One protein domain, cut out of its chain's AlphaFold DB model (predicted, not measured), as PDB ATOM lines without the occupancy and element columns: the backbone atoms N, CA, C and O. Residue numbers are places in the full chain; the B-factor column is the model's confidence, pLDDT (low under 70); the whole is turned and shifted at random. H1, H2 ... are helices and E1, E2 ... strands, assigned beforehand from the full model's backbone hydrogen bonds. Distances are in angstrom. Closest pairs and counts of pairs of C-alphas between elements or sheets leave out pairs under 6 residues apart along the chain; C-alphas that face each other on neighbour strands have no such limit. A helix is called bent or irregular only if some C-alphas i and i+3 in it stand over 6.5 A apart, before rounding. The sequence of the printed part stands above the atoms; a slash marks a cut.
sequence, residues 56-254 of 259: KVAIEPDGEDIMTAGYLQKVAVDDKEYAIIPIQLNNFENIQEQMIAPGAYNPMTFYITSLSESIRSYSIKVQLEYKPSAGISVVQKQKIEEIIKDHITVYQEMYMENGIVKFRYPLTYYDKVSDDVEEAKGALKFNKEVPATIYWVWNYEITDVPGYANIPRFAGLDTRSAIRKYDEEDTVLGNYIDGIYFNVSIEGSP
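What this domain is: This is residues 56 to 254 of the 259 residues of an uncharacterized protein of Lachnospiraceae bacterium 10-1 (UniProt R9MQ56). Two strongly twisted sheets of five strands each face each other as a sandwich wound as a jelly roll, while the two helices sit together at the end where E5 ends and E10 begins. H1 covers that end of E5, H2 packs on H1 with its residues 233 to 237, and from the other sheet the tip of the E6 and E7 hairpin, residues 160 to 165, sticks out. The printed part has 199 residues, in the order E1 E2 E3 E4 E5 H1 E6 E7 E8 E9 H2 E10; the sheets run E2 - E3 - E10 - E5 - E8 and E1 - E4 - E9 - E6 - E7, both antiparallel throughout. The class is mixed, helices and strands. The whole is compact, with a radius of gyration of the C-alphas of 18.0 A and spans of 54 by 43 by 34 A.

Where its parts are: In one sheet, E2 is residues 73 to 77, E3 residues 80 to 88 (25.3 A), E10 residues 241 to 253 (35.9 A), E5 residues 121 to 132 (36.2 A) and E8 residues 184 to 187. C-alpha 121, where E5 begins, is at (212.582, 147.033, 176.844), and C-alpha 253, where E10 ends, is at (207.731, 147.359, 174.917). In the other sheet, E1 is residues 56 to 58, E4 residues 105 to 114 (28.7 A), E9 residues 193 to 202 (29.3 A), E6 residues 152 to 161 (21.0 A) and E7 residues 164 to 170 (17.9 A). E1 begins at C-alpha 56, (207.367, 153.746, 185.776). H1 is residues 138 to 151, 20.1 A long, and is irregular: C-alphas 146 and 149 are 7.3 A apart. H2 is residues 223 to 240, 25.9 A long.

How they stand to each other: In the sheet with edge strands E2 and E8, E10 and E5 are antiparallel at 163 degrees, with N 127 and O 247 2.9 A apart, within hydrogen-bond range. On the other side of E10 lies E3, with N 87 and O 246 at 2.8 A. E3 is staggered: it pairs with E10 over residues 84 to 88 and with E2, its hairpin partner, over residues 80 to 84, where N 82 and O 75 are 2.9 A apart. E8 is antiparallel to E5, with N 124 and O 184 at 2.8 A. The facing parts of the two sheets are 8.5 A centre to centre and their best planes are 29 degrees apart. In the second sheet, E9 pairs with E4 (N 108 and O 198, 2.8 A) and with E6 (N 155 and O 199, 2.8 A), and E4 with E1 (N 58 and O 111, 2.9 A). E6 bends by 91 degrees at residue 156, and over residues 155 to 161 it pairs with E7 as a hairpin, with N 159 and O 166 at 2.9 A. The jelly roll, one long hairpin wound over both sheets, nests four antiparallel pairs: E3 with E10, E4 with E9, E5 with E8, E6 with E7. H1 is on the sheet of E5, over E5 at a height over the sheet of 8.8 A and only just slantwise to the strands, at 31 degrees to E5 on the local plane; it only grazes the other sheet, with residues 148 to 151. H1 and H2 touch, opposite ways at a steep tilt of 58 degrees; their closest C-alphas, of Ile 144 and Leu 237, are 6.5 A apart. H2 has every O i to N i+4 pair within hydrogen-bond range, H1 8 of 10.

The domain as a whole: The C-alphas farthest apart, of Glu 117 and Ser 225, are 54.0 A apart. The printed part has no cut. The long links are E1 to E2, E3 to E4, E7 to E8 and E9 to H2. The mean pLDDT of the printed part is 83.6; residues 67 to 73, 75 to 81 and 89 to 101 are under 70.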
ATOM      1  N   LYS A  56     207.148 152.577 184.917       87.25
ATOM      2  CA  LYS A  56     207.367 153.746 185.776       87.25
ATOM      3  C   LYS A  56     208.592 154.497 185.265       87.25
ATOM      4  O   LYS A  56     209.591 153.858 184.924       87.25
ATOM      5  N   VAL A  57     208.545 155.828 185.288       84.44
ATOM      6  CA  VAL A  57     209.697 156.686 184.974       84.44
ATOM      7  C   VAL A  57     209.937 157.664 186.122       84.44
ATOM      8  O   VAL A  57     208.999 158.280 186.610       84.44
ATOM      9  N   ALA A  58     211.188 157.834 186.538       83.81
ATOM     10  CA  ALA A  58     211.611 158.861 187.490       83.81
ATOM     11  C   ALA A  58     212.800 159.672 186.940       83.81
ATOM     12  O   ALA A  58     213.509 159.218 186.041       83.81
ATOM     13  N   ILE A  59     213.012 160.883 187.461       79.19
ATOM     14  CA  ILE A  59     214.147 161.767 187.100       79.19
ATOM     15  C   ILE A  59     215.299 161.709 188.116       79.19
ATOM     16  O   ILE A  59     216.366 162.272 187.890       79.19
ATOM     17  N   GLU A  60     215.091 161.000 189.220       81.94
ATOM     18  CA  GLU A  60     216.079 160.719 190.258       81.94
ATOM     19  C   GLU A  60     215.967 159.246 190.693       81.94
ATOM     20  O   GLU A  60     214.893 158.655 190.518       81.94
ATOM     21  N   PRO A  61     217.048 158.644 191.229       85.94
ATOM     22  CA  PRO A  61     217.022 157.261 191.701       85.94
ATOM     23  C   PRO A  61     215.925 157.050 192.742       85.94
ATOM     24  O   PRO A  61     215.770 157.876 193.642       85.94
ATOM     25  N   ASP A  62     215.179 155.949 192.628       84.31
ATOM     26  CA  ASP A  62     214.047 155.610 193.502       84.31
ATOM     27  C   ASP A  62     212.940 156.691 193.584       84.31
ATOM     28  O   ASP A  62     212.057 156.618 194.444       84.31
ATOM     29  N   GLY A  63     212.945 157.676 192.679       75.62
ATOM     30  CA  GLY A  63     212.017 158.807 192.685       75.62
ATOM     31  C   GLY A  63     210.561 158.422 192.407       75.62
ATOM     32  O   GLY A  63     210.230 157.276 192.081       75.62
ATOM     33  N   GLU A  64     209.657 159.393 192.523       82.12
ATOM     34  CA  GLU A  64     208.239 159.186 192.209       82.12
ATOM     35  C   GLU A  64     208.015 158.909 190.715       82.12
ATOM     36  O   GLU A  64     208.773 159.364 189.856       82.12
ATOM     37  N   ASP A  65     206.959 158.149 190.402       81.75
ATOM     38  CA  ASP A  65     206.583 157.894 189.014       81.75
ATOM     39  C   ASP A  65     206.001 159.159 188.378       81.75
ATOM     40  O   ASP A  65     204.819 159.485 188.560       81.75
ATOM     41  N   ILE A  66     206.822 159.848 187.588       74.25
ATOM     42  CA  ILE A  66     206.424 161.073 186.902       74.25
ATOM     43  C   ILE A  66     205.281 160.800 185.922       74.25
ATOM     44  O   ILE A  66     204.481 161.699 185.688       74.25
ATOM     45  N   MET A  67     205.121 159.558 185.437       69.44
ATOM     46  CA  MET A  67     204.026 159.157 184.541       69.44
ATOM     47  C   MET A  67     202.643 159.246 185.187       69.44
ATOM     48  O   MET A  67     201.634 159.407 184.496       69.44
ATOM     49  N   THR A  68     202.589 159.178 186.517       65.88
ATOM     50  CA  THR A  68     201.350 159.293 187.299       65.88
ATOM     51  C   THR A  68     201.113 160.695 187.844       65.88
ATOM     52  O   THR A  68     199.996 161.027 188.249       65.88
ATOM     53  N   ALA A  69     202.143 161.539 187.827       55.41
ATOM     54  CA  ALA A  69     202.054 162.896 188.314       55.41
ATOM     55  C   ALA A  69     201.231 163.736 187.323       55.41
ATOM     56  O   ALA A  69     201.521 163.785 186.127       55.41
ATOM     57  N   GLY A  70     200.201 164.436 187.809       53.53
ATOM     58  CA  GLY A  70     199.300 165.277 186.998       53.53
ATOM     59  C   GLY A  70     199.954 166.488 186.312       53.53
ATOM     60  O   GLY A  70     199.246 167.393 185.879       53.53
ATOM     61  N   TYR A  71     201.285 166.521 186.243       50.44
ATOM     62  CA  TYR A  71     202.105 167.577 185.660       50.44
ATOM     63  C   TYR A  71     202.660 167.216 184.275       50.44
ATOM     64  O   TYR A  71     203.200 168.097 183.610       50.44
ATOM     65  N   LEU A  72     202.537 165.962 183.816       65.06
ATOM     66  CA  LEU A  72     202.977 165.601 182.468       65.06
ATOM     67  C   LEU A  72     202.002 166.082 181.399       65.06
ATOM     68  O   LEU A  72     200.784 165.902 181.500       65.06
ATOM     69  N   GLN A  73     202.569 166.628 180.326       67.62
ATOM     70  CA  GLN A  73     201.812 166.918 179.124       67.62
ATOM     71  C   GLN A  73     201.450 165.596 178.443       67.62
ATOM     72  O   GLN A  73     202.308 164.750 178.189       67.62
ATOM     73  N   LYS A  74     200.161 165.421 178.152       71.50
ATOM     74  CA  LYS A  74     199.653 164.283 177.387       71.50
ATOM     75  C   LYS A  74     199.241 164.749 176.005       71.50
ATOM     76  O   LYS A  74     198.549 165.757 175.871       71.50
ATOM     77  N   VAL A  75     199.653 164.004 174.987       69.62
ATOM     78  CA  VAL A  75     199.262 164.249 173.598       69.62
ATOM     79  C   VAL A  75     198.526 163.020 173.087       69.62
ATOM     80  O   VAL A  75     199.047 161.910 173.160       69.62
ATOM     81  N   ALA A  76     197.305 163.218 172.594       69.62
ATOM     82  CA  ALA A  76     196.506 162.164 171.986       69.62
ATOM     83  C   ALA A  76     196.745 162.140 170.471       69.62
ATOM     84  O   ALA A  76     196.502 163.136 169.789       69.62
ATOM     85  N   VAL A  77     197.203 161.002 169.953       69.88
ATOM     86  CA  VAL A  77     197.364 160.733 168.519       69.88
ATOM     87  C   VAL A  77     196.728 159.380 168.219       69.88
ATOM     88  O   VAL A  77     197.067 158.392 168.863       69.88
ATOM     89  N   ASP A  78     195.805 159.340 167.254       69.81
ATOM     90  CA  ASP A  78     195.156 158.113 166.767       69.81
ATOM     91  C   ASP A  78     194.614 157.201 167.892       69.81
ATOM     92  O   ASP A  78     194.893 156.004 167.945       69.81
ATOM     93  N   ASP A  79     193.851 157.782 168.827       67.94
ATOM     94  CA  ASP A  79     193.280 157.119 170.016       67.94
ATOM     95  C   ASP A  79     194.302 156.534 171.019       67.94
ATOM     96  O   ASP A  79     193.913 155.811 171.943       67.94
ATOM     97  N   LYS A  80     195.596 156.856 170.877       67.12
ATOM     98  CA  LYS A  80     196.657 156.563 171.850       67.12
ATOM     99  C   LYS A  80     197.122 157.864 172.502       67.12
ATOM    100  O   LYS A  80     197.385 158.857 171.827       67.12
ATOM    101  N   GLU A  81     197.222 157.872 173.826       68.88
ATOM    102  CA  GLU A  81     197.829 158.989 174.550       68.88
ATOM    103  C   GLU A  81     199.306 158.692 174.819       68.88
ATOM    104  O   GLU A  81     199.680 157.581 175.208       68.88
ATOM    105  N   TYR A  82     200.129 159.714 174.623       71.19
ATOM    106  CA  TYR A  82     201.563 159.698 174.855       71.19
ATOM    107  C   TYR A  82     201.886 160.687 175.966       71.19
ATOM    108  O   TYR A  82     201.414 161.827 175.945       71.19
ATOM    109  N   ALA A  83     202.692 160.257 176.931       72.19
ATOM    110  CA  ALA A  83     203.227 161.145 177.948       72.19
ATOM    111  C   ALA A  83     204.519 161.794 177.438       72.19
ATOM    112  O   ALA A  83     205.368 161.119 176.847       72.19
ATOM    113  N   ILE A  84     204.635 163.101 177.662       74.56
ATOM    114  CA  ILE A  84     205.769 163.919 177.243       74.56
ATOM    115  C   ILE A  84     206.373 164.601 178.466       74.56
ATOM    116  O   ILE A  84     205.666 165.232 179.256       74.56
ATOM    117  N   ILE A  85     207.694 164.492 178.587       76.94
ATOM    118  CA  ILE A  85     208.501 165.160 179.605       76.94
ATOM    119  C   ILE A  85     209.176 166.372 178.944       76.94
ATOM    120  O   ILE A  85     210.076 166.171 178.124       76.94
ATOM    121  N   PRO A  86     208.759 167.613 179.258       72.38
ATOM    122  CA  PRO A  86     209.403 168.811 178.734       72.38
ATOM    123  C   PRO A  86     210.686 169.118 179.518       72.38
ATOM    124  O   PRO A  86     210.669 169.265 180.741       72.38
ATOM    125  N   ILE A  87     211.804 169.261 178.814       70.88
ATOM    126  CA  ILE A  87     213.116 169.587 179.373       70.88
ATOM    127  C   ILE A  87     213.592 170.892 178.752       70.88
ATOM    128  O   ILE A  87     213.886 170.945 177.563       70.88
ATOM    129  N   GLN A  88     213.696 171.949 179.554       74.44
ATOM    130  CA  GLN A  88     214.248 173.224 179.103       74.44
ATOM    131  C   GLN A  88     215.771 173.223 179.257       74.44
ATOM    132  O   GLN A  88     216.283 173.076 180.367       74.44
ATOM    133  N   LEU A  89     216.505 173.435 178.164       67.50
ATOM    134  CA  LEU A  89     217.970 173.341 178.183       67.50
ATOM    135  C   LEU A  89     218.624 174.486 178.983       67.50
ATOM    136  O   LEU A  89     219.714 174.336 179.529       67.50
ATOM    137  N   ASN A  90     217.940 175.624 179.126       61.91
ATOM    138  CA  ASN A  90     218.441 176.747 179.924       61.91
ATOM    139  C   ASN A  90     218.519 176.420 181.433       61.91
ATOM    140  O   ASN A  90     219.135 177.182 182.174       61.91
ATOM    141  N   ASN A  91     217.908 175.312 181.882       59.12
ATOM    142  CA  ASN A  91     217.930 174.869 183.279       59.12
ATOM    143  C   ASN A  91     219.205 174.092 183.656       59.12
ATOM    144  O   ASN A  91     219.396 173.797 184.833       59.12
ATOM    145  N   PHE A  92     220.053 173.733 182.687       59.06
ATOM    146  CA  PHE A  92     221.337 173.088 182.965       59.06
ATOM    147  C   PHE A  92     222.414 174.127 183.310       59.06
ATOM    148  O   PHE A  92     222.272 175.309 182.990       59.06
ATOM    149  N   GLU A  93     223.491 173.696 183.979       51.53
ATOM    150  CA  GLU A  93     224.632 174.568 184.278       51.53
ATOM    151  C   GLU A  93     225.210 175.129 182.974       51.53
ATOM    152  O   GLU A  93     225.743 174.401 182.136       51.53
ATOM    153  N   ASN A  94     225.058 176.439 182.799       51.12
ATOM    154  CA  ASN A  94     225.438 177.168 181.601       51.12
ATOM    155  C   ASN A  94     226.605 178.118 181.903       51.12
ATOM    156  O   ASN A  94     226.786 178.563 183.038       51.12
ATOM    157  N   ILE A  95     227.381 178.471 180.872       49.81
ATOM    158  CA  ILE A  95     228.522 179.401 180.985       49.81
ATOM    159  C   ILE A  95     228.055 180.796 181.451       49.81
ATOM    160  O   ILE A  95     228.787 181.503 182.144       49.81
ATOM    161  N   GLN A  96     226.823 181.179 181.098       50.22
ATOM    162  CA  GLN A  96     226.104 182.343 181.619       50.22
ATOM    163  C   GLN A  96     224.652 181.955 181.923       50.22
ATOM    164  O   GLN A  96     224.074 181.108 181.244       50.22
ATOM    165  N   GLU A  97     224.058 182.568 182.948       50.12
ATOM    166  CA  GLU A  97     222.681 182.282 183.367       50.12
ATOM    167  C   GLU A  97     221.715 182.449 182.177       50.12
ATOM    168  O   GLU A  97     221.679 183.502 181.543       50.12
ATOM    169  N   GLN A  98     220.951 181.395 181.862       53.47
ATOM    170  CA  GLN A  98     219.973 181.336 180.761       53.47
ATOM    171  C   GLN A  98     220.526 181.404 179.323       53.47
ATOM    172  O   GLN A  98     219.726 181.511 178.394       53.47
ATOM    173  N   MET A  99     221.843 181.288 179.105       58.09
ATOM    174  CA  MET A  99     222.431 181.248 177.759       58.09
ATOM    175  C   MET A  99     223.154 179.929 177.489       58.09
ATOM    176  O   MET A  99     224.037 179.533 178.243       58.09
ATOM    177  N   ILE A 100     222.828 179.290 176.368       66.88
ATOM    178  CA  ILE A 100     223.524 178.098 175.872       66.88
ATOM    179  C   ILE A 100     224.478 178.542 174.755       66.88
ATOM    180  O   ILE A 100     224.171 179.477 174.016       66.88
ATOM    181  N   ALA A 101     225.635 177.895 174.646       69.69
ATOM    182  CA  ALA A 101     226.640 178.183 173.627       69.69
ATOM    183  C   ALA A 101     227.086 176.897 172.907       69.69
ATOM    184  O   ALA A 101     226.958 175.811 173.485       69.69
ATOM    185  N   PRO A 102     227.655 177.009 171.691       77.69
ATOM    186  CA  PRO A 102     228.275 175.878 171.009       77.69
ATOM    187  C   PRO A 102     229.302 175.170 171.898       77.69
ATOM    188  O   PRO A 102     230.056 175.810 172.636       77.69
ATOM    189  N   GLY A 103     229.318 173.840 171.845       77.25
ATOM    190  CA  GLY A 103     230.133 172.978 172.703       77.25
ATOM    191  C   GLY A 103     229.497 172.628 174.051       77.25
ATOM    192  O   GLY A 103     230.043 171.793 174.772       77.25
ATOM    193  N   ALA A 104     228.352 173.217 174.408       80.56
ATOM    194  CA  ALA A 104     227.607 172.810 175.594       80.56
ATOM    195  C   ALA A 104     226.968 171.427 175.397       80.56
ATOM    196  O   ALA A 104     226.397 171.126 174.347       80.56
ATOM    197  N   TYR A 105     227.025 170.598 176.435       84.44
ATOM    198  CA  TYR A 105     226.357 169.304 176.472       84.44
ATOM    199  C   TYR A 105     225.995 168.934 177.906       84.44
ATOM    200  O   TYR A 105     226.716 169.291 178.838       84.44
ATOM    201  N   ASN A 106     224.906 168.190 178.093       80.06
ATOM    202  CA  ASN A 106     224.547 167.623 179.393       80.06
ATOM    203  C   ASN A 106     223.825 166.271 179.245       80.06
ATOM    204  O   ASN A 106     223.123 166.038 178.254       80.06
ATOM    205  N   PRO A 107     223.969 165.369 180.234       83.75
ATOM    206  CA  PRO A 107     223.191 164.140 180.287       83.75
ATOM    207  C   PRO A 107     221.733 164.417 180.683       83.75
ATOM    208  O   PRO A 107     221.448 165.222 181.567       83.75
ATOM    209  N   MET A 108     220.813 163.668 180.086       85.06
ATOM    210  CA  MET A 108     219.427 163.510 180.526       85.06
ATOM    211  C   MET A 108     219.256 162.054 180.949       85.06
ATOM    212  O   MET A 108     219.313 161.153 180.115       85.06
ATOM    213  N   THR A 109     219.121 161.822 182.255       86.56
ATOM    214  CA  THR A 109     218.997 160.473 182.822       86.56
ATOM    215  C   THR A 109     217.587 160.253 183.336       86.56
ATOM    216  O   THR A 109     217.074 161.055 184.112       86.56
ATOM    217  N   PHE A 110     216.995 159.138 182.925       86.75
ATOM    218  CA  PHE A 110     215.695 158.668 183.376       86.75
ATOM    219  C   PHE A 110     215.863 157.324 184.072       86.75
ATOM    220  O   PHE A 110     216.625 156.472 183.627       86.75
ATOM    221  N   TYR A 111     215.126 157.117 185.148       89.12
ATOM    222  CA  TYR A 111     215.131 155.885 185.919       89.12
ATOM    223  C   TYR A 111     213.862 155.116 185.582       89.12
ATOM    224  O   TYR A 111     212.762 155.497 185.981       89.12
ATOM    225  N   ILE A 112     214.009 154.073 184.765       91.69
ATOM    226  CA  ILE A 112     212.881 153.351 184.179       91.69
ATOM    227  C   ILE A 112     212.721 152.016 184.898       91.69
ATOM    228  O   ILE A 112     213.655 151.218 184.970       91.69
ATOM    229  N   THR A 113     211.521 151.758 185.411       90.81
ATOM    230  CA  THR A 113     211.170 150.492 186.063       90.81
ATOM    231  C   THR A 113     210.028 149.824 185.314       90.81
ATOM    232  O   THR A 113     208.966 150.411 185.120       90.81
ATOM    233  N   SER A 114     210.220 148.566 184.920       88.75
ATOM    234  CA  SER A 114     209.143 147.761 184.338       88.75
ATOM    235  C   SER A 114     208.136 147.339 185.414       88.75
ATOM    236  O   SER A 114     208.520 146.728 186.416       88.75
ATOM    237  N   LEU A 115     206.850 147.633 185.185       87.62
ATOM    238  CA  LEU A 115     205.741 147.306 186.093       87.62
ATOM    239  C   LEU A 115     205.098 145.943 185.785       87.62
ATOM    240  O   LEU A 115     204.194 145.515 186.501       87.62
ATOM    241  N   SER A 116     205.557 145.246 184.741       83.06
ATOM    242  CA  SER A 116     205.051 143.929 184.336       83.06
ATOM    243  C   SER A 116     206.165 143.048 183.772       83.06
ATOM    244  O   SER A 116     206.988 143.509 182.987       83.06
ATOM    245  N   GLU A 117     206.148 141.747 184.069       83.31
ATOM    246  CA  GLU A 117     207.068 140.765 183.466       83.31
ATOM    247  C   GLU A 117     206.981 140.699 181.932       83.31
ATOM    248  O   GLU A 117     207.913 140.237 181.265       83.31
ATOM    249  N   SER A 118     205.869 141.170 181.360       82.88
ATOM    250  CA  SER A 118     205.689 141.248 179.914       82.88
ATOM    251  C   SER A 118     206.488 142.374 179.263       82.88
ATOM    252  O   SER A 118     206.717 142.281 178.068       82.88
ATOM    253  N   ILE A 119     206.896 143.413 180.000       84.81
ATOM    254  CA  ILE A 119     207.623 144.572 179.463       84.81
ATOM    255  C   ILE A 119     209.125 144.370 179.664       84.81
ATOM    256  O   ILE A 119     209.603 144.248 180.798       84.81
ATOM    257  N   ARG A 120     209.859 144.316 178.549       85.56
ATOM    258  CA  ARG A 120     211.252 143.842 178.473       85.56
ATOM    259  C   ARG A 120     212.228 144.862 177.910       85.56
ATOM    260  O   ARG A 120     213.434 144.667 178.045       85.56
ATOM    261  N   SER A 121     211.742 145.934 177.307       90.31
ATOM    262  CA  SER A 121     212.582 147.033 176.844       90.31
ATOM    263  C   SER A 121     211.876 148.369 177.013       90.31
ATOM    264  O   SER A 121     210.665 148.424 177.251       90.31
ATOM    265  N   TYR A 122     212.658 149.438 176.922       90.38
ATOM    266  CA  TYR A 122     212.158 150.793 176.764       90.38
ATOM    267  C   TYR A 122     212.621 151.368 175.428       90.38
ATOM    268  O   TYR A 122     213.665 150.964 174.902       90.38
ATOM    269  N   SER A 123     211.889 152.364 174.939       91.12
ATOM    270  CA  SER A 123     212.387 153.293 173.937       91.12
ATOM    271  C   SER A 123     212.197 154.743 174.371       91.12
ATOM    272  O   SER A 123     211.246 155.075 175.081       91.12
ATOM    273  N   ILE A 124     213.147 155.596 173.986       90.31
ATOM    274  CA  ILE A 124     213.123 157.036 174.237       90.31
ATOM    275  C   ILE A 124     213.178 157.758 172.896       90.31
ATOM    276  O   ILE A 124     214.162 157.652 172.157       90.31
ATOM    277  N   LYS A 125     212.128 158.526 172.618       91.06
ATOM    278  CA  LYS A 125     212.005 159.405 171.458       91.06
ATOM    279  C   LYS A 125     212.089 160.852 171.911       91.06
ATOM    280  O   LYS A 125     211.592 161.205 172.982       91.06
ATOM    281  N   VAL A 126     212.687 161.701 171.083       89.69
ATOM    282  CA  VAL A 126     212.886 163.115 171.410       89.69
ATOM    283  C   VAL A 126     212.348 163.997 170.296       89.69
ATOM    284  O   VAL A 126     212.543 163.710 169.118       89.69
ATOM    285  N   GLN A 127     211.712 165.095 170.675       89.44
ATOM    286  CA  GLN A 127     211.361 166.203 169.802       89.44
ATOM    287  C   GLN A 127     212.062 167.458 170.293       89.44
ATOM    288  O   GLN A 127     212.091 167.741 171.489       89.44
ATOM    289  N   LEU A 128     212.611 168.207 169.346       87.81
ATOM    290  CA  LEU A 128     213.213 169.506 169.587       87.81
ATOM    291  C   LEU A 128     212.175 170.602 169.335       87.81
ATOM    292  O   LEU A 128     211.624 170.706 168.240       87.81
ATOM    293  N   GLU A 129     211.960 171.445 170.335       85.25
ATOM    294  CA  GLU A 129     211.194 172.680 170.237       85.25
ATOM    295  C   GLU A 129     212.066 173.871 170.630       85.25
ATOM    296  O   GLU A 129     213.030 173.758 171.389       85.25
ATOM    297  N   TYR A 130     211.721 175.049 170.121       84.25
ATOM    298  CA  TYR A 130     212.419 176.275 170.473       84.25
ATOM    299  C   TYR A 130     211.445 177.443 170.594       84.25
ATOM    300  O   TYR A 130     210.399 177.502 169.942       84.25
ATOM    301  N   LYS A 131     211.821 178.399 171.436       84.00
ATOM    302  CA  LYS A 131     211.153 179.681 171.597       84.00
ATOM    303  C   LYS A 131     211.997 180.754 170.904       84.00
ATOM    304  O   LYS A 131     213.075 181.077 171.404       84.00
ATOM    305  N   PRO A 132     211.533 181.323 169.779       83.88
ATOM    306  CA  PRO A 132     212.241 182.419 169.135       83.88
ATOM    307  C   PRO A 132     212.189 183.697 169.974       83.88
ATOM    308  O   PRO A 132     211.217 183.934 170.697       83.88
ATOM    309  N   SER A 133     213.189 184.556 169.788       84.44
ATOM    310  CA  SER A 133     213.215 185.900 170.361       84.44
ATOM    311  C   SER A 133     212.090 186.789 169.829       84.44
ATOM    312  O   SER A 133     211.621 186.661 168.691       84.44
ATOM    313  N   ALA A 134     211.652 187.735 170.661       87.25
ATOM    314  CA  ALA A 134     210.599 188.678 170.296       87.25
ATOM    315  C   ALA A 134     210.990 189.538 169.078       87.25
ATOM    316  O   ALA A 134     212.090 190.079 169.002       87.25
ATOM    317  N   GLY A 135     210.060 189.711 168.131       85.56
ATOM    318  CA  GLY A 135     210.258 190.579 166.963       85.56
ATOM    319  C   GLY A 135     211.068 189.964 165.817       85.56
ATOM    320  O   GLY A 135     211.391 190.674 164.865       85.56
ATOM    321  N   ILE A 136     211.370 188.663 165.874       90.69
ATOM    322  CA  ILE A 136     211.996 187.938 164.766       90.69
ATOM    323  C   ILE A 136     211.119 187.965 163.499       90.69
ATOM    324  O   ILE A 136     209.890 187.869 163.557       90.69
ATOM    325  N   SER A 137     211.747 188.078 162.328       91.88
ATOM    326  CA  SER A 137     211.055 187.980 161.037       91.88
ATOM    327  C   SER A 137     210.715 186.531 160.662       91.88
ATOM    328  O   SER A 137     211.367 185.583 161.101       91.88
ATOM    329  N   VAL A 138     209.735 186.348 159.770       91.44
ATOM    330  CA  VAL A 138     209.367 185.021 159.231       91.44
ATOM    331  C   VAL A 138     210.558 184.332 158.556       91.44
ATOM    332  O   VAL A 138     210.759 183.138 158.745       91.44
ATOM    333  N   VAL A 139     211.382 185.090 157.825       90.69
ATOM    334  CA  VAL A 139     212.569 184.565 157.126       90.69
ATOM    335  C   VAL A 139     213.609 184.044 158.118       90.69
ATOM    336  O   VAL A 139     214.172 182.972 157.924       90.69
ATOM    337  N   GLN A 140     213.853 184.779 159.205       90.06
ATOM    338  CA  GLN A 140     214.762 184.325 160.258       90.06
ATOM    339  C   GLN A 140     214.214 183.088 160.975       90.06
ATOM    340  O   GLN A 140     214.980 182.177 161.260       90.06
ATOM    341  N   LYS A 141     212.899 183.021 161.211       90.06
ATOM    342  CA  LYS A 141     212.263 181.844 161.812       90.06
ATOM    343  C   LYS A 141     212.445 180.588 160.952       90.06
ATOM    344  O   LYS A 141     212.879 179.564 161.466       90.06
ATOM    345  N   GLN A 142     212.185 180.688 159.648       90.81
ATOM    346  CA  GLN A 142     212.420 179.590 158.701       90.81
ATOM    347  C   GLN A 142     213.889 179.167 158.692       90.81
ATOM    348  O   GLN A 142     214.189 177.981 158.762       90.81
ATOM    349  N   LYS A 143     214.812 180.137 158.702       91.38
ATOM    350  CA  LYS A 143     216.245 179.845 158.793       91.38
ATOM    351  C   LYS A 143     216.600 179.092 160.080       91.38
ATOM    352  O   LYS A 143     217.406 178.178 160.023       91.38
ATOM    353  N   ILE A 144     216.009 179.437 161.225       92.75
ATOM    354  CA  ILE A 144     216.225 178.692 162.476       92.75
ATOM    355  C   ILE A 144     215.701 177.258 162.352       92.75
ATOM    356  O   ILE A 144     216.423 176.324 162.690       92.75
ATOM    357  N   GLU A 145     214.479 177.075 161.845       91.44
ATOM    358  CA  GLU A 145     213.866 175.751 161.646       91.44
ATOM    359  C   GLU A 145     214.719 174.852 160.740       91.44
ATOM    360  O   GLU A 145     214.822 173.652 160.988       91.44
ATOM    361  N   GLU A 146     215.369 175.438 159.732       90.62
ATOM    362  CA  GLU A 146     216.261 174.730 158.816       90.62
ATOM    363  C   GLU A 146     217.586 174.290 159.445       90.62
ATOM    364  O   GLU A 146     218.160 173.318 158.959       90.62
ATOM    365  N   ILE A 147     218.110 175.008 160.446       93.12
ATOM    366  CA  ILE A 147     219.478 174.784 160.952       93.12
ATOM    367  C   ILE A 147     219.517 174.144 162.344       93.12
ATOM    368  O   ILE A 147     220.416 173.359 162.618       93.12
ATOM    369  N   ILE A 148     218.545 174.415 163.221       91.56
ATOM    370  CA  ILE A 148     218.638 174.072 164.651       91.56
ATOM    371  C   ILE A 148     218.814 172.566 164.915       91.56
ATOM    372  O   ILE A 148     219.585 172.188 165.796       91.56
ATOM    373  N   LYS A 149     218.157 171.706 164.121       90.44
ATOM    374  CA  LYS A 149     218.218 170.238 164.254       90.44
ATOM    375  C   LYS A 149     219.593 169.653 163.890       90.44
ATOM    376  O   LYS A 149     219.908 168.553 164.331       90.44
ATOM    377  N   ASP A 150     220.397 170.380 163.111       90.31
ATOM    378  CA  ASP A 150     221.751 169.957 162.720       90.31
ATOM    379  C   ASP A 150     222.818 170.436 163.719       90.31
ATOM    380  O   ASP A 150     223.907 169.873 163.782       90.31
ATOM    381  N   HIS A 151     222.512 171.485 164.487       91.44
ATOM    382  CA  HIS A 151     223.428 172.083 165.463       91.44
ATOM    383  C   HIS A 151     223.289 171.452 166.843       91.44
ATOM    384  O   HIS A 151     224.280 171.188 167.525       91.44
ATOM    385  N   ILE A 152     222.046 171.182 167.239       90.69
ATOM    386  CA  ILE A 152     221.715 170.562 168.514       90.69
ATOM    387  C   ILE A 152     221.227 169.155 168.223       90.69
ATOM    388  O   ILE A 152     220.221 168.972 167.542       90.69
ATOM    389  N   THR A 153     221.949 168.165 168.739       92.06
ATOM    390  CA  THR A 153     221.695 166.744 168.496       92.06
ATOM    391  C   THR A 153     221.623 165.995 169.819       92.06
ATOM    392  O   THR A 153     222.287 166.354 170.794       92.06
ATOM    393  N   VAL A 154     220.811 164.939 169.869       93.00
ATOM    394  CA  VAL A 154     220.760 164.019 171.008       93.00
ATOM    395  C   VAL A 154     221.425 162.703 170.633       93.00
ATOM    396  O   VAL A 154     221.171 162.168 169.561       93.00
ATOM    397  N   TYR A 155     222.254 162.175 171.525       94.38
ATOM    398  CA  TYR A 155     223.031 160.955 171.339       94.38
ATOM    399  C   TYR A 155     222.723 159.932 172.427       94.38
ATOM    400  O   TYR A 155     222.422 160.294 173.568       94.38
ATOM    401  N   GLN A 156     222.848 158.648 172.094       95.00
ATOM    402  CA  GLN A 156     222.668 157.566 173.069       95.00
ATOM    403  C   GLN A 156     223.902 157.362 173.950       95.00
ATOM    404  O   GLN A 156     223.778 156.904 175.079       95.00
ATOM    405  N   GLU A 157     225.096 157.693 173.452       93.75
ATOM    406  CA  GLU A 157     226.331 157.392 174.170       93.75
ATOM    407  C   GLU A 157     227.358 158.519 174.104       93.75
ATOM    408  O   GLU A 157     227.604 159.105 173.047       93.75
ATOM    409  N   MET A 158     228.000 158.749 175.251       90.75
ATOM    410  CA  MET A 158     229.178 159.589 175.426       90.75
ATOM    411  C   MET A 158     230.393 158.701 175.722       90.75
ATOM    412  O   MET A 158     230.342 157.842 176.602       90.75
ATOM    413  N   TYR A 159     231.504 158.934 175.029       92.06
ATOM    414  CA  TYR A 159     232.768 158.227 175.234       92.06
ATOM    415  C   TYR A 159     233.950 159.200 175.197       92.06
ATOM    416  O   TYR A 159     233.836 160.328 174.725       92.06
ATOM    417  N   MET A 160     235.100 158.771 175.719       89.38
ATOM    418  CA  MET A 160     236.336 159.550 175.655       89.38
ATOM    419  C   MET A 160     237.301 158.927 174.655       89.38
ATOM    420  O   MET A 160     237.609 157.739 174.738       89.38
ATOM    421  N   GLU A 161     237.832 159.744 173.755       89.06
ATOM    422  CA  GLU A 161     238.886 159.359 172.822       89.06
ATOM    423  C   GLU A 161     240.020 160.382 172.911       89.06
ATOM    424  O   GLU A 161     239.814 161.572 172.694       89.06
ATOM    425  N   ASN A 162     241.228 159.935 173.265       90.75
ATOM    426  CA  ASN A 162     242.401 160.803 173.443       90.75
ATOM    427  C   ASN A 162     242.179 161.985 174.414       90.75
ATOM    428  O   ASN A 162     242.739 163.061 174.227       90.75
ATOM    429  N   GLY A 163     241.362 161.790 175.454       83.81
ATOM    430  CA  GLY A 163     241.025 162.836 176.430       83.81
ATOM    431  C   GLY A 163     239.990 163.854 175.940       83.81
ATOM    432  O   GLY A 163     239.695 164.802 176.661       83.81
ATOM    433  N   ILE A 164     239.431 163.653 174.745       83.75
ATOM    434  CA  ILE A 164     238.369 164.474 174.164       83.75
ATOM    435  C   ILE A 164     237.046 163.724 174.326       83.75
ATOM    436  O   ILE A 164     236.966 162.522 174.055       83.75
ATOM    437  N   VAL A 165     236.016 164.430 174.789       84.75
ATOM    438  CA  VAL A 165     234.655 163.891 174.897       84.75
ATOM    439  C   VAL A 165     234.042 163.809 173.503       84.75
ATOM    440  O   VAL A 165     234.109 164.765 172.735       84.75
ATOM    441  N   LYS A 166     233.453 162.661 173.178       88.94
ATOM    442  CA  LYS A 166     232.790 162.384 171.905       88.94
ATOM    443  C   LYS A 166     231.452 161.695 172.121       88.94
ATOM    444  O   LYS A 166     231.214 161.084 173.164       88.94
ATOM    445  N   PHE A 167     230.607 161.754 171.099       91.81
ATOM    446  CA  PHE A 167     229.253 161.215 171.130       91.81
ATOM    447  C   PHE A 167     228.992 160.301 169.932       91.81
ATOM    448  O   PHE A 167     229.622 160.443 168.882       91.81
ATOM    449  N   ARG A 168     228.110 159.311 170.098       92.12
ATOM    450  CA  ARG A 168     227.726 158.379 169.026       92.12
ATOM    451  C   ARG A 168     226.271 157.936 169.136       92.12
ATOM    452  O   ARG A 168     225.644 158.099 170.181       92.12
ATOM    453  N   TYR A 169     225.771 157.367 168.038       93.06
ATOM    454  CA  TYR A 169     224.374 156.957 167.850       93.06
ATOM    455  C   TYR A 169     223.407 158.144 168.013       93.06
ATOM    456  O   TYR A 169     222.707 158.230 169.026       93.06
ATOM    457  N   PRO A 170     223.421 159.105 167.066       93.56
ATOM    458  CA  PRO A 170     222.499 160.234 167.093       93.56
ATOM    459  C   PRO A 170     221.051 159.749 166.960       93.56
ATOM    460  O   PRO A 170     220.768 158.801 166.232       93.56
ATOM    461  N   LEU A 171     220.139 160.412 167.662       92.62
ATOM    462  CA  LEU A 171     218.701 160.205 167.538       92.62
ATOM    463  C   LEU A 171     218.126 161.120 166.461       92.62
ATOM    464  O   LEU A 171     218.611 162.232 166.248       92.62
ATOM    465  N   THR A 172     217.044 160.673 165.829       92.00
ATOM    466  CA  THR A 172     216.277 161.505 164.898       92.00
ATOM    467  C   THR A 172     215.098 162.128 165.636       92.00
ATOM    468  O   THR A 172     214.363 161.435 166.339       92.00
ATOM    469  N   TYR A 173     214.901 163.439 165.477       90.62
ATOM    470  CA  TYR A 173     213.773 164.124 166.103       90.62
ATOM    471  C   TYR A 173     212.450 163.733 165.455       90.62
ATOM    472  O   TYR A 173     212.317 163.821 164.234       90.62
ATOM    473  N   TYR A 174     211.457 163.379 166.269       87.94
ATOM    474  CA  TYR A 174     210.096 163.209 165.774       87.94
ATOM    475  C   TYR A 174     209.413 164.565 165.571       87.94
ATOM    476  O   TYR A 174     209.615 165.499 166.352       87.94
ATOM    477  N   ASP A 175     208.564 164.663 164.548       84.50
ATOM    478  CA  ASP A 175     207.654 165.802 164.382       84.50
ATOM    479  C   ASP A 175     206.278 165.473 164.984       84.50
ATOM    480  O   ASP A 175     205.603 166.347 165.536       84.50
ATOM    481  N   LYS A 176     205.883 164.194 164.950       81.94
ATOM    482  CA  LYS A 176     204.741 163.635 165.678       81.94
ATOM    483  C   LYS A 176     205.202 162.468 166.538       81.94
ATOM    484  O   LYS A 176     205.966 161.622 166.101       81.94
ATOM    485  N   VAL A 177     204.690 162.377 167.762       74.31
ATOM    486  CA  VAL A 177     205.129 161.363 168.740       74.31
ATOM    487  C   VAL A 177     204.914 159.906 168.278       74.31
ATOM    488  O   VAL A 177     205.583 158.993 168.754       74.31
ATOM    489  N   SER A 178     204.015 159.684 167.314       75.06
ATOM    490  CA  SER A 178     203.778 158.381 166.686       75.06
ATOM    491  C   SER A 178     204.769 158.020 165.574       75.06
ATOM    492  O   SER A 178     204.729 156.884 165.102       75.06
ATOM    493  N   ASP A 179     205.636 158.942 165.145       79.00
ATOM    494  CA  ASP A 179     206.580 158.709 164.053       79.00
ATOM    495  C   ASP A 179     207.576 157.593 164.413       79.00
ATOM    496  O   ASP A 179     208.012 157.446 165.564       79.00
ATOM    497  N   ASP A 180     207.940 156.797 163.408       83.50
ATOM    498  CA  ASP A 180     209.014 155.812 163.508       83.50
ATOM    499  C   ASP A 180     210.344 156.518 163.230       83.50
ATOM    500  O   ASP A 180     210.659 156.869 162.091       83.50
ATOM    501  N   VAL A 181     211.070 156.813 164.303       86.62
ATOM    502  CA  VAL A 181     212.329 157.560 164.285       86.62
ATOM    503  C   VAL A 181     213.393 156.792 165.045       86.62
ATOM    504  O   VAL A 181     213.097 155.925 165.866       86.62
ATOM    505  N   GLU A 182     214.648 157.146 164.794       89.12
ATOM    506  CA  GLU A 182     215.770 156.576 165.524       89.12
ATOM    507  C   GLU A 182     215.676 156.949 167.010       89.12
ATOM    508  O   GLU A 182     215.742 158.122 167.382       89.12
ATOM    509  N   GLU A 183     215.466 155.931 167.840       89.12
ATOM    510  CA  GLU A 183     215.111 156.035 169.255       89.12
ATOM    511  C   GLU A 183     216.165 155.344 170.129       89.12
ATOM    512  O   GLU A 183     216.780 154.356 169.720       89.12
ATOM    513  N   ALA A 184     216.370 155.842 171.350       91.62
ATOM    514  CA  ALA A 184     217.277 155.184 172.284       91.62
ATOM    515  C   ALA A 184     216.578 153.977 172.902       91.62
ATOM    516  O   ALA A 184     215.515 154.129 173.505       91.62
ATOM    517  N   LYS A 185     217.173 152.789 172.780       92.81
ATOM    518  CA  LYS A 185     216.599 151.542 173.298       92.81
ATOM    519  C   LYS A 185     217.448 150.978 174.418       92.81
ATOM    520  O   LYS A 185     218.672 151.070 174.396       92.81
ATOM    521  N   GLY A 186     216.797 150.324 175.366       92.75
ATOM    522  CA  GLY A 186     217.499 149.565 176.390       92.75
ATOM    523  C   GLY A 186     216.643 148.459 176.974       92.75
ATOM    524  O   GLY A 186     215.415 148.457 176.871       92.75
ATOM    525  N   ALA A 187     217.313 147.473 177.560       94.38
ATOM    526  CA  ALA A 187     216.650 146.332 178.166       94.38
ATOM    527  C   ALA A 187     216.115 146.692 179.555       94.38
ATOM    528  O   ALA A 187     216.800 147.319 180.364       94.38
ATOM    529  N   LEU A 188     214.916 146.211 179.858       90.62
ATOM    530  CA  LEU A 188     214.311 146.280 181.178       90.62
ATOM    531  C   LEU A 188     214.288 144.903 181.827       90.62
ATOM    532  O   LEU A 188     214.161 143.862 181.179       90.62
ATOM    533  N   LYS A 189     214.377 144.906 183.153       91.50
ATOM    534  CA  LYS A 189     214.098 143.736 183.984       91.50
ATOM    535  C   LYS A 189     212.918 144.081 184.873       91.50
ATOM    536  O   LYS A 189     212.856 145.184 185.413       91.50
ATOM    537  N   PHE A 190     211.988 143.141 185.012       88.38
ATOM    538  CA  PHE A 190     210.800 143.342 185.834       88.38
ATOM    539  C   PHE A 190     211.176 143.803 187.243       88.38
ATOM    540  O   PHE A 190     212.050 143.202 187.880       88.38
ATOM    541  N   ASN A 191     210.516 144.870 187.700       88.69
ATOM    542  CA  ASN A 191     210.682 145.456 189.025       88.69
ATOM    543  C   ASN A 191     212.141 145.802 189.386       88.69
ATOM    544  O   ASN A 191     212.539 145.757 190.550       88.69
ATOM    545  N   LYS A 192     212.965 146.101 188.375       94.19
ATOM    546  CA  LYS A 192     214.304 146.654 188.553       94.19
ATOM    547  C   LYS A 192     214.374 148.001 187.865       94.19
ATOM    548  O   LYS A 192     214.036 148.109 186.688       94.19
ATOM    549  N   GLU A 193     214.848 148.983 188.611       91.94
ATOM    550  CA  GLU A 193     215.144 150.300 188.082       91.94
ATOM    551  C   GLU A 193     216.406 150.236 187.214       91.94
ATOM    552  O   GLU A 193     217.421 149.643 187.599       91.94
ATOM    553  N   VAL A 194     216.314 150.800 186.014       94.62
ATOM    554  CA  VAL A 194     217.406 150.882 185.047       94.62
ATOM    555  C   VAL A 194     217.643 152.356 184.715       94.62
ATOM    556  O   VAL A 194     216.697 153.027 184.295       94.62
ATOM    557  N   PRO A 195     218.876 152.874 184.878       94.25
ATOM    558  CA  PRO A 195     219.213 154.213 184.424       94.25
ATOM    559  C   PRO A 195     219.353 154.218 182.898       94.25
ATOM    560  O   PRO A 195     220.184 153.507 182.331       94.25
ATOM    561  N   ALA A 196     218.536 155.029 182.241       92.62
ATOM    562  CA  ALA A 196     218.564 155.289 180.814       92.62
ATOM    563  C   ALA A 196     219.063 156.718 180.587       92.62
ATOM    564  O   ALA A 196     218.353 157.682 180.876       92.62
ATOM    565  N   THR A 197     220.290 156.857 180.088       91.44
ATOM    566  CA  THR A 197     220.916 158.161 179.850       91.44
ATOM    567  C   THR A 197     221.037 158.428 178.358       91.44
ATOM    568  O   THR A 197     221.544 157.595 177.613       91.44
ATOM    569  N   ILE A 198     220.603 159.612 177.943       92.94
ATOM    570  CA  ILE A 198     220.867 160.200 176.626       92.94
ATOM    571  C   ILE A 198     221.587 161.537 176.827       92.94
ATOM    572  O   ILE A 198     221.524 162.123 177.906       92.94
ATOM    573  N   TYR A 199     222.273 162.033 175.807       89.50
ATOM    574  CA  TYR A 199     223.100 163.237 175.898       89.50
ATOM    575  C   TYR A 199     222.654 164.234 174.848       89.50
ATOM    576  O   TYR A 199     222.689 163.912 173.665       89.50
ATOM    577  N   TRP A 200     222.254 165.436 175.252       88.50
ATOM    578  CA  TRP A 200     222.103 166.519 174.287       88.50
ATOM    579  C   TRP A 200     223.425 167.258 174.142       88.50
ATOM    580  O   TRP A 200     224.163 167.424 175.115       88.50
ATOM    581  N   VAL A 201     223.712 167.690 172.920       88.31
ATOM    582  CA  VAL A 201     224.959 168.351 172.557       88.31
ATOM    583  C   VAL A 201     224.637 169.452 171.564       88.31
ATOM    584  O   VAL A 201     223.971 169.202 170.562       88.31
ATOM    585  N   TRP A 202     225.128 170.657 171.830       88.50
ATOM    586  CA  TRP A 202     225.306 171.671 170.802       88.50
ATOM    587  C   TRP A 202     226.697 171.464 170.204       88.50
ATOM    588  O   TRP A 202     227.700 171.768 170.852       88.50
ATOM    589  N   ASN A 203     226.778 170.885 169.006       87.38
ATOM    590  CA  ASN A 203     228.062 170.534 168.398       87.38
ATOM    591  C   ASN A 203     228.872 171.812 168.124       87.38
ATOM    592  O   ASN A 203     228.339 172.757 167.542       87.38
ATOM    593  N   TYR A 204     230.130 171.846 168.577       84.25
ATOM    594  CA  TYR A 204     230.982 173.036 168.482       84.25
ATOM    595  C   TYR A 204     231.471 173.268 167.052       84.25
ATOM    596  O   TYR A 204     231.426 174.391 166.566       84.25
ATOM    597  N   GLU A 205     231.908 172.210 166.368       86.19
ATOM    598  CA  GLU A 205     232.298 172.273 164.963       86.19
ATOM    599  C   GLU A 205     231.372 171.410 164.103       86.19
ATOM    600  O   GLU A 205     230.930 170.332 164.499       86.19
ATOM    601  N   ILE A 206     231.153 171.829 162.853       89.19
ATOM    602  CA  ILE A 206     230.401 171.032 161.871       89.19
ATOM    603  C   ILE A 206     230.988 169.628 161.667       89.19
ATOM    604  O   ILE A 206     230.268 168.695 161.329       89.19
ATOM    605  N   THR A 207     232.294 169.451 161.879       87.75
ATOM    606  CA  THR A 207     232.958 168.146 161.766       87.75
ATOM    607  C   THR A 207     232.581 167.171 162.875       87.75
ATOM    608  O   THR A 207     232.785 165.969 162.699       87.75
ATOM    609  N   ASP A 208     232.013 167.664 163.976       86.06
ATOM    610  CA  ASP A 208     231.486 166.835 165.061       86.06
ATOM    611  C   ASP A 208     230.084 166.298 164.737       86.06
ATOM    612  O   ASP A 208     229.658 165.301 165.320       86.06
ATOM    613  N   VAL A 209     229.382 166.909 163.773       87.56
ATOM    614  CA  VAL A 209     228.045 166.489 163.343       87.56
ATOM    615  C   VAL A 209     228.146 165.223 162.473       87.56
ATOM    616  O   VAL A 209     228.769 165.238 161.400       87.56
ATOM    617  N   PRO A 210     227.519 164.098 162.872       81.62
ATOM    618  CA  PRO A 210     227.554 162.865 162.097       81.62
ATOM    619  C   PRO A 210     226.987 163.060 160.692       81.62
ATOM    620  O   PRO A 210     225.869 163.529 160.506       81.62
ATOM    621  N   GLY A 211     227.759 162.666 159.679       83.62
ATOM    622  CA  GLY A 211     227.305 162.749 158.292       83.62
ATOM    623  C   GLY A 211     227.139 164.178 157.768       83.62
ATOM    624  O   GLY A 211     226.435 164.352 156.774       83.62
ATOM    625  N   TYR A 212     227.803 165.178 158.365       86.69
ATOM    626  CA  TYR A 212     227.658 166.589 157.982       86.69
ATOM    627  C   TYR A 212     227.839 166.869 156.481       86.69
ATOM    628  O   TYR A 212     227.210 167.766 155.925       86.69
ATOM    629  N   ALA A 213     228.670 166.077 155.797       85.44
ATOM    630  CA  ALA A 213     228.906 166.194 154.358       85.44
ATOM    631  C   ALA A 213     227.647 165.934 153.506       85.44
ATOM    632  O   ALA A 213     227.582 166.372 152.357       85.44
ATOM    633  N   ASN A 214     226.652 165.234 154.061       88.31
ATOM    634  CA  ASN A 214     225.384 164.928 153.402       88.31
ATOM    635  C   ASN A 214     224.315 166.002 153.639       88.31
ATOM    636  O   ASN A 214     223.274 165.976 152.986       88.31
ATOM    637  N   ILE A 215     224.554 166.950 154.552       89.69
ATOM    638  CA  ILE A 215     223.617 168.039 154.822       89.69
ATOM    639  C   ILE A 215     223.611 168.974 153.600       89.69
ATOM    640  O   ILE A 215     224.658 169.536 153.258       89.69
ATOM    641  N   PRO A 216     222.457 169.208 152.941       92.00
ATOM    642  CA  PRO A 216     222.394 169.967 151.689       92.00
ATOM    643  C   PRO A 216     223.013 171.368 151.758       92.00
ATOM    644  O   PRO A 216     223.563 171.852 150.773       92.00
ATOM    645  N   ARG A 217     222.961 172.021 152.928       92.00
ATOM    646  CA  ARG A 217     223.543 173.356 153.138       92.00
ATOM    647  C   ARG A 217     225.073 173.362 153.092       92.00
ATOM    648  O   ARG A 217     225.640 174.420 152.801       92.00
ATOM    649  N   PHE A 218     225.712 172.228 153.361       92.00
ATOM    650  CA  PHE A 218     227.167 172.062 153.375       92.00
ATOM    651  C   PHE A 218     227.682 171.211 152.208       92.00
ATOM    652  O   PHE A 218     228.879 171.223 151.920       92.00
ATOM    653  N   ALA A 219     226.788 170.518 151.498       88.00
ATOM    654  CA  ALA A 219     227.125 169.703 150.342       88.00
ATOM    655  C   ALA A 219     227.888 170.514 149.277       88.00
ATOM    656  O   ALA A 219     227.428 171.550 148.795       88.00
ATOM    657  N   GLY A 220     229.075 170.029 148.901       85.94
ATOM    658  CA  GLY A 220     229.930 170.654 147.886       85.94
ATOM    659  C   GLY A 220     230.794 171.824 148.373       85.94
ATOM    660  O   GLY A 220     231.555 172.367 147.573       85.94
ATOM    661  N   LEU A 221     230.722 172.201 149.654       91.12
ATOM    662  CA  LEU A 221     231.668 173.142 150.258       91.12
ATOM    663  C   LEU A 221     232.960 172.422 150.661       91.12
ATOM    664  O   LEU A 221     232.941 171.268 151.089       91.12
ATOM    665  N   ASP A 222     234.093 173.117 150.568       92.81
ATOM    666  CA  ASP A 222     235.310 172.673 151.246       92.81
ATOM    667  C   ASP A 222     235.153 172.806 152.772       92.81
ATOM    668  O   ASP A 222     234.356 173.615 153.255       92.81
ATOM    669  N   THR A 223     235.935 172.044 153.541       90.81
ATOM    670  CA  THR A 223     235.840 172.003 155.011       90.81
ATOM    671  C   THR A 223     235.915 173.387 155.650       90.81
ATOM    672  O   THR A 223     235.152 173.676 156.566       90.81
ATOM    673  N   ARG A 224     236.783 174.280 155.160       93.06
ATOM    674  CA  ARG A 224     236.940 175.616 155.747       93.06
ATOM    675  C   ARG A 224     235.712 176.484 155.483       93.06
ATOM    676  O   ARG A 224     235.278 177.217 156.370       93.06
ATOM    677  N   SER A 225     235.158 176.409 154.277       94.38
ATOM    678  CA  SER A 225     233.912 177.097 153.936       94.38
ATOM    679  C   SER A 225     232.716 176.544 154.714       94.38
ATOM    680  O   SER A 225     231.863 177.330 155.125       94.38
ATOM    681  N   ALA A 226     232.668 175.228 154.940       93.75
ATOM    682  CA  ALA A 226     231.634 174.585 155.747       93.75
ATOM    683  C   ALA A 226     231.701 175.028 157.215       93.75
ATOM    684  O   ALA A 226     230.682 175.463 157.739       93.75
ATOM    685  N   ILE A 227     232.895 175.018 157.828       93.00
ATOM    686  CA  ILE A 227     233.118 175.508 159.200       93.00
ATOM    687  C   ILE A 227     232.651 176.958 159.324       93.00
ATOM    688  O   ILE A 227     231.781 177.251 160.129       93.00
ATOM    689  N   ARG A 228     233.122 177.856 158.447       94.25
ATOM    690  CA  ARG A 228     232.719 179.270 158.511       94.25
ATOM    691  C   ARG A 228     231.201 179.452 158.410       94.25
ATOM    692  O   ARG A 228     230.636 180.290 159.100       94.25
ATOM    693  N   LYS A 229     230.545 178.703 157.519       94.44
ATOM    694  CA  LYS A 229     229.088 178.771 157.369       94.44
ATOM    695  C   LYS A 229     228.373 178.257 158.621       94.44
ATOM    696  O   LYS A 229     227.356 178.825 158.998       94.44
ATOM    697  N   TYR A 230     228.896 177.207 159.243       94.38
ATOM    698  CA  TYR A 230     228.369 176.676 160.494       94.38
ATOM    699  C   TYR A 230     228.507 177.690 161.638       94.38
ATOM    700  O   TYR A 230     227.509 177.988 162.282       94.38
ATOM    701  N   ASP A 231     229.658 178.352 161.782       92.00
ATOM    702  CA  ASP A 231     229.862 179.412 162.787       92.00
ATOM    703  C   ASP A 231     228.883 180.598 162.598       92.00
ATOM    704  O   ASP A 231     228.389 181.217 163.550       92.00
ATOM    705  N   GLU A 232     228.580 180.942 161.340       92.69
ATOM    706  CA  GLU A 232     227.564 181.944 161.003       92.69
ATOM    707  C   GLU A 232     226.148 181.474 161.388       92.69
ATOM    708  O   GLU A 232     225.330 182.286 161.825       92.69
ATOM    709  N   GLU A 233     225.845 180.183 161.227       93.81
ATOM    710  CA  GLU A 233     224.589 179.562 161.667       93.81
ATOM    711  C   GLU A 233     224.476 179.543 163.205       93.81
ATOM    712  O   GLU A 233     223.440 179.963 163.724       93.81
ATOM    713  N   ASP A 234     225.546 179.207 163.932       90.06
ATOM    714  CA  ASP A 234     225.619 179.275 165.402       90.06
ATOM    715  C   ASP A 234     225.308 180.678 165.922       90.06
ATOM    716  O   ASP A 234     224.518 180.874 166.849       90.06
ATOM    717  N   THR A 235     225.890 181.688 165.272       87.38
ATOM    718  CA  THR A 235     225.651 183.095 165.606       87.38
ATOM    719  C   THR A 235     224.182 183.477 165.402       87.38
ATOM    720  O   THR A 235     223.632 184.277 166.159       87.38
ATOM    721  N   VAL A 236     223.516 182.929 164.383       89.38
ATOM    722  CA  VAL A 236     222.078 183.150 164.161       89.38
ATOM    723  C   VAL A 236     221.267 182.500 165.280       89.38
ATOM    724  O   VAL A 236     220.399 183.163 165.845       89.38
ATOM    725  N   LEU A 237     221.558 181.247 165.630       88.19
ATOM    726  CA  LEU A 237     220.858 180.534 166.700       88.19
ATOM    727  C   LEU A 237     220.996 181.259 168.044       88.19
ATOM    728  O   LEU A 237     219.986 181.559 168.679       88.19
ATOM    729  N   GLY A 238     222.218 181.635 168.427       82.06
ATOM    730  CA  GLY A 238     222.486 182.324 169.693       82.06
ATOM    731  C   GLY A 238     221.856 183.719 169.813       82.06
ATOM    732  O   GLY A 238     221.602 184.177 170.922       82.06
ATOM    733  N   ASN A 239     221.574 184.399 168.696       83.62
ATOM    734  CA  ASN A 239     220.986 185.746 168.707       83.62
ATOM    735  C   ASN A 239     219.453 185.771 168.690       83.62
ATOM    736  O   ASN A 239     218.865 186.813 168.982       83.62
ATOM    737  N   TYR A 240     218.810 184.683 168.262       84.94
ATOM    738  CA  TYR A 240     217.384 184.695 167.920       84.94
ATOM    739  C   TYR A 240     216.559 183.606 168.612       84.94
ATOM    740  O   TYR A 240     215.378 183.435 168.287       84.94
ATOM    741  N   ILE A 241     217.153 182.878 169.554       81.81
ATOM    742  CA  ILE A 241     216.481 181.859 170.355       81.81
ATOM    743  C   ILE A 241     216.555 182.254 171.830       81.81
ATOM    744  O   ILE A 241     217.637 182.368 172.396       81.81
ATOM    745  N   ASP A 242     215.391 182.407 172.462       77.06
ATOM    746  CA  ASP A 242     215.274 182.707 173.896       77.06
ATOM    747  C   ASP A 242     215.244 181.431 174.752       77.06
ATOM    748  O   ASP A 242     215.475 181.466 175.961       77.06
ATOM    749  N   GLY A 243     214.897 180.292 174.154       76.19
ATOM    750  CA  GLY A 243     214.831 179.028 174.871       76.19
ATOM    751  C   GLY A 243     214.719 177.832 173.947       76.19
ATOM    752  O   GLY A 243     214.146 177.914 172.863       76.19
ATOM    753  N   ILE A 244     215.254 176.711 174.411       78.12
ATOM    754  CA  ILE A 244     215.231 175.430 173.712       78.12
ATOM    755  C   ILE A 244     214.633 174.401 174.657       78.12
ATOM    756  O   ILE A 244     214.910 174.421 175.862       78.12
ATOM    757  N   TYR A 245     213.796 173.531 174.105       82.44
ATOM    758  CA  TYR A 245     213.043 172.531 174.837       82.44
ATOM    759  C   TYR A 245     213.168 171.179 174.142       82.44
ATOM    760  O   TYR A 245     213.044 171.086 172.921       82.44
ATOM    761  N   PHE A 246     213.373 170.125 174.923       83.31
ATOM    762  CA  PHE A 246     213.160 168.761 174.468       83.31
ATOM    763  C   PHE A 246     211.869 168.218 175.042       83.31
ATOM    764  O   PHE A 246     211.683 168.191 176.254       83.31
ATOM    765  N   ASN A 247     211.016 167.729 174.158       84.56
ATOM    766  CA  ASN A 247     209.871 166.916 174.512       84.56
ATOM    767  C   ASN A 247     210.297 165.456 174.393       84.56
ATOM    768  O   ASN A 247     210.615 164.982 173.303       84.56
ATOM    769  N   VAL A 248     210.368 164.762 175.526       84.19
ATOM    770  CA  VAL A 248     210.825 163.371 175.580       84.19
ATOM    771  C   VAL A 248     209.636 162.450 175.801       84.19
ATOM    772  O   VAL A 248     208.891 162.616 176.766       84.19
ATOM    773  N   SER A 249     209.475 161.467 174.917       86.81
ATOM    774  CA  SER A 249     208.491 160.398 175.054       86.81
ATOM    775  C   SER A 249     209.201 159.089 175.375       86.81
ATOM    776  O   SER A 249     210.178 158.734 174.715       86.81
ATOM    777  N   ILE A 250     208.725 158.392 176.406       86.75
ATOM    778  CA  ILE A 250     209.302 157.132 176.876       86.75
ATOM    779  C   ILE A 250     208.211 156.071 176.890       86.75
ATOM    780  O   ILE A 250     207.170 156.252 177.527       86.75
ATOM    781  N   GLU A 251     208.461 154.957 176.210       86.69
ATOM    782  CA  GLU A 251     207.526 153.840 176.109       86.69
ATOM    783  C   GLU A 251     208.180 152.526 176.536       86.69
ATOM    784  O   GLU A 251     209.366 152.298 176.310       86.69
ATOM    785  N   GLY A 252     207.393 151.650 177.161       85.94
ATOM    786  CA  GLY A 252     207.769 150.264 177.418       85.94
ATOM    787  C   GLY A 252     207.266 149.345 176.311       85.94
ATOM    788  O   GLY A 252     206.140 149.503 175.837       85.94
ATOM    789  N   SER A 253     208.077 148.357 175.932       83.56
ATOM    790  CA  SER A 253     207.731 147.359 174.917       83.56
ATOM    791  C   SER A 253     207.945 145.927 175.429       83.56
ATOM    792  O   SER A 253     208.857 145.672 176.228       83.56
ATOM    793  N   PRO A 254     207.113 144.960 174.992       79.81
ATOM    794  CA  PRO A 254     207.346 143.546 175.265       79.81
ATOM    795  C   PRO A 254     208.495 142.944 174.450       79.81
ATOM    796  O   PRO A 254     209.005 141.876 174.801       79.81
TER     797      PRO A 254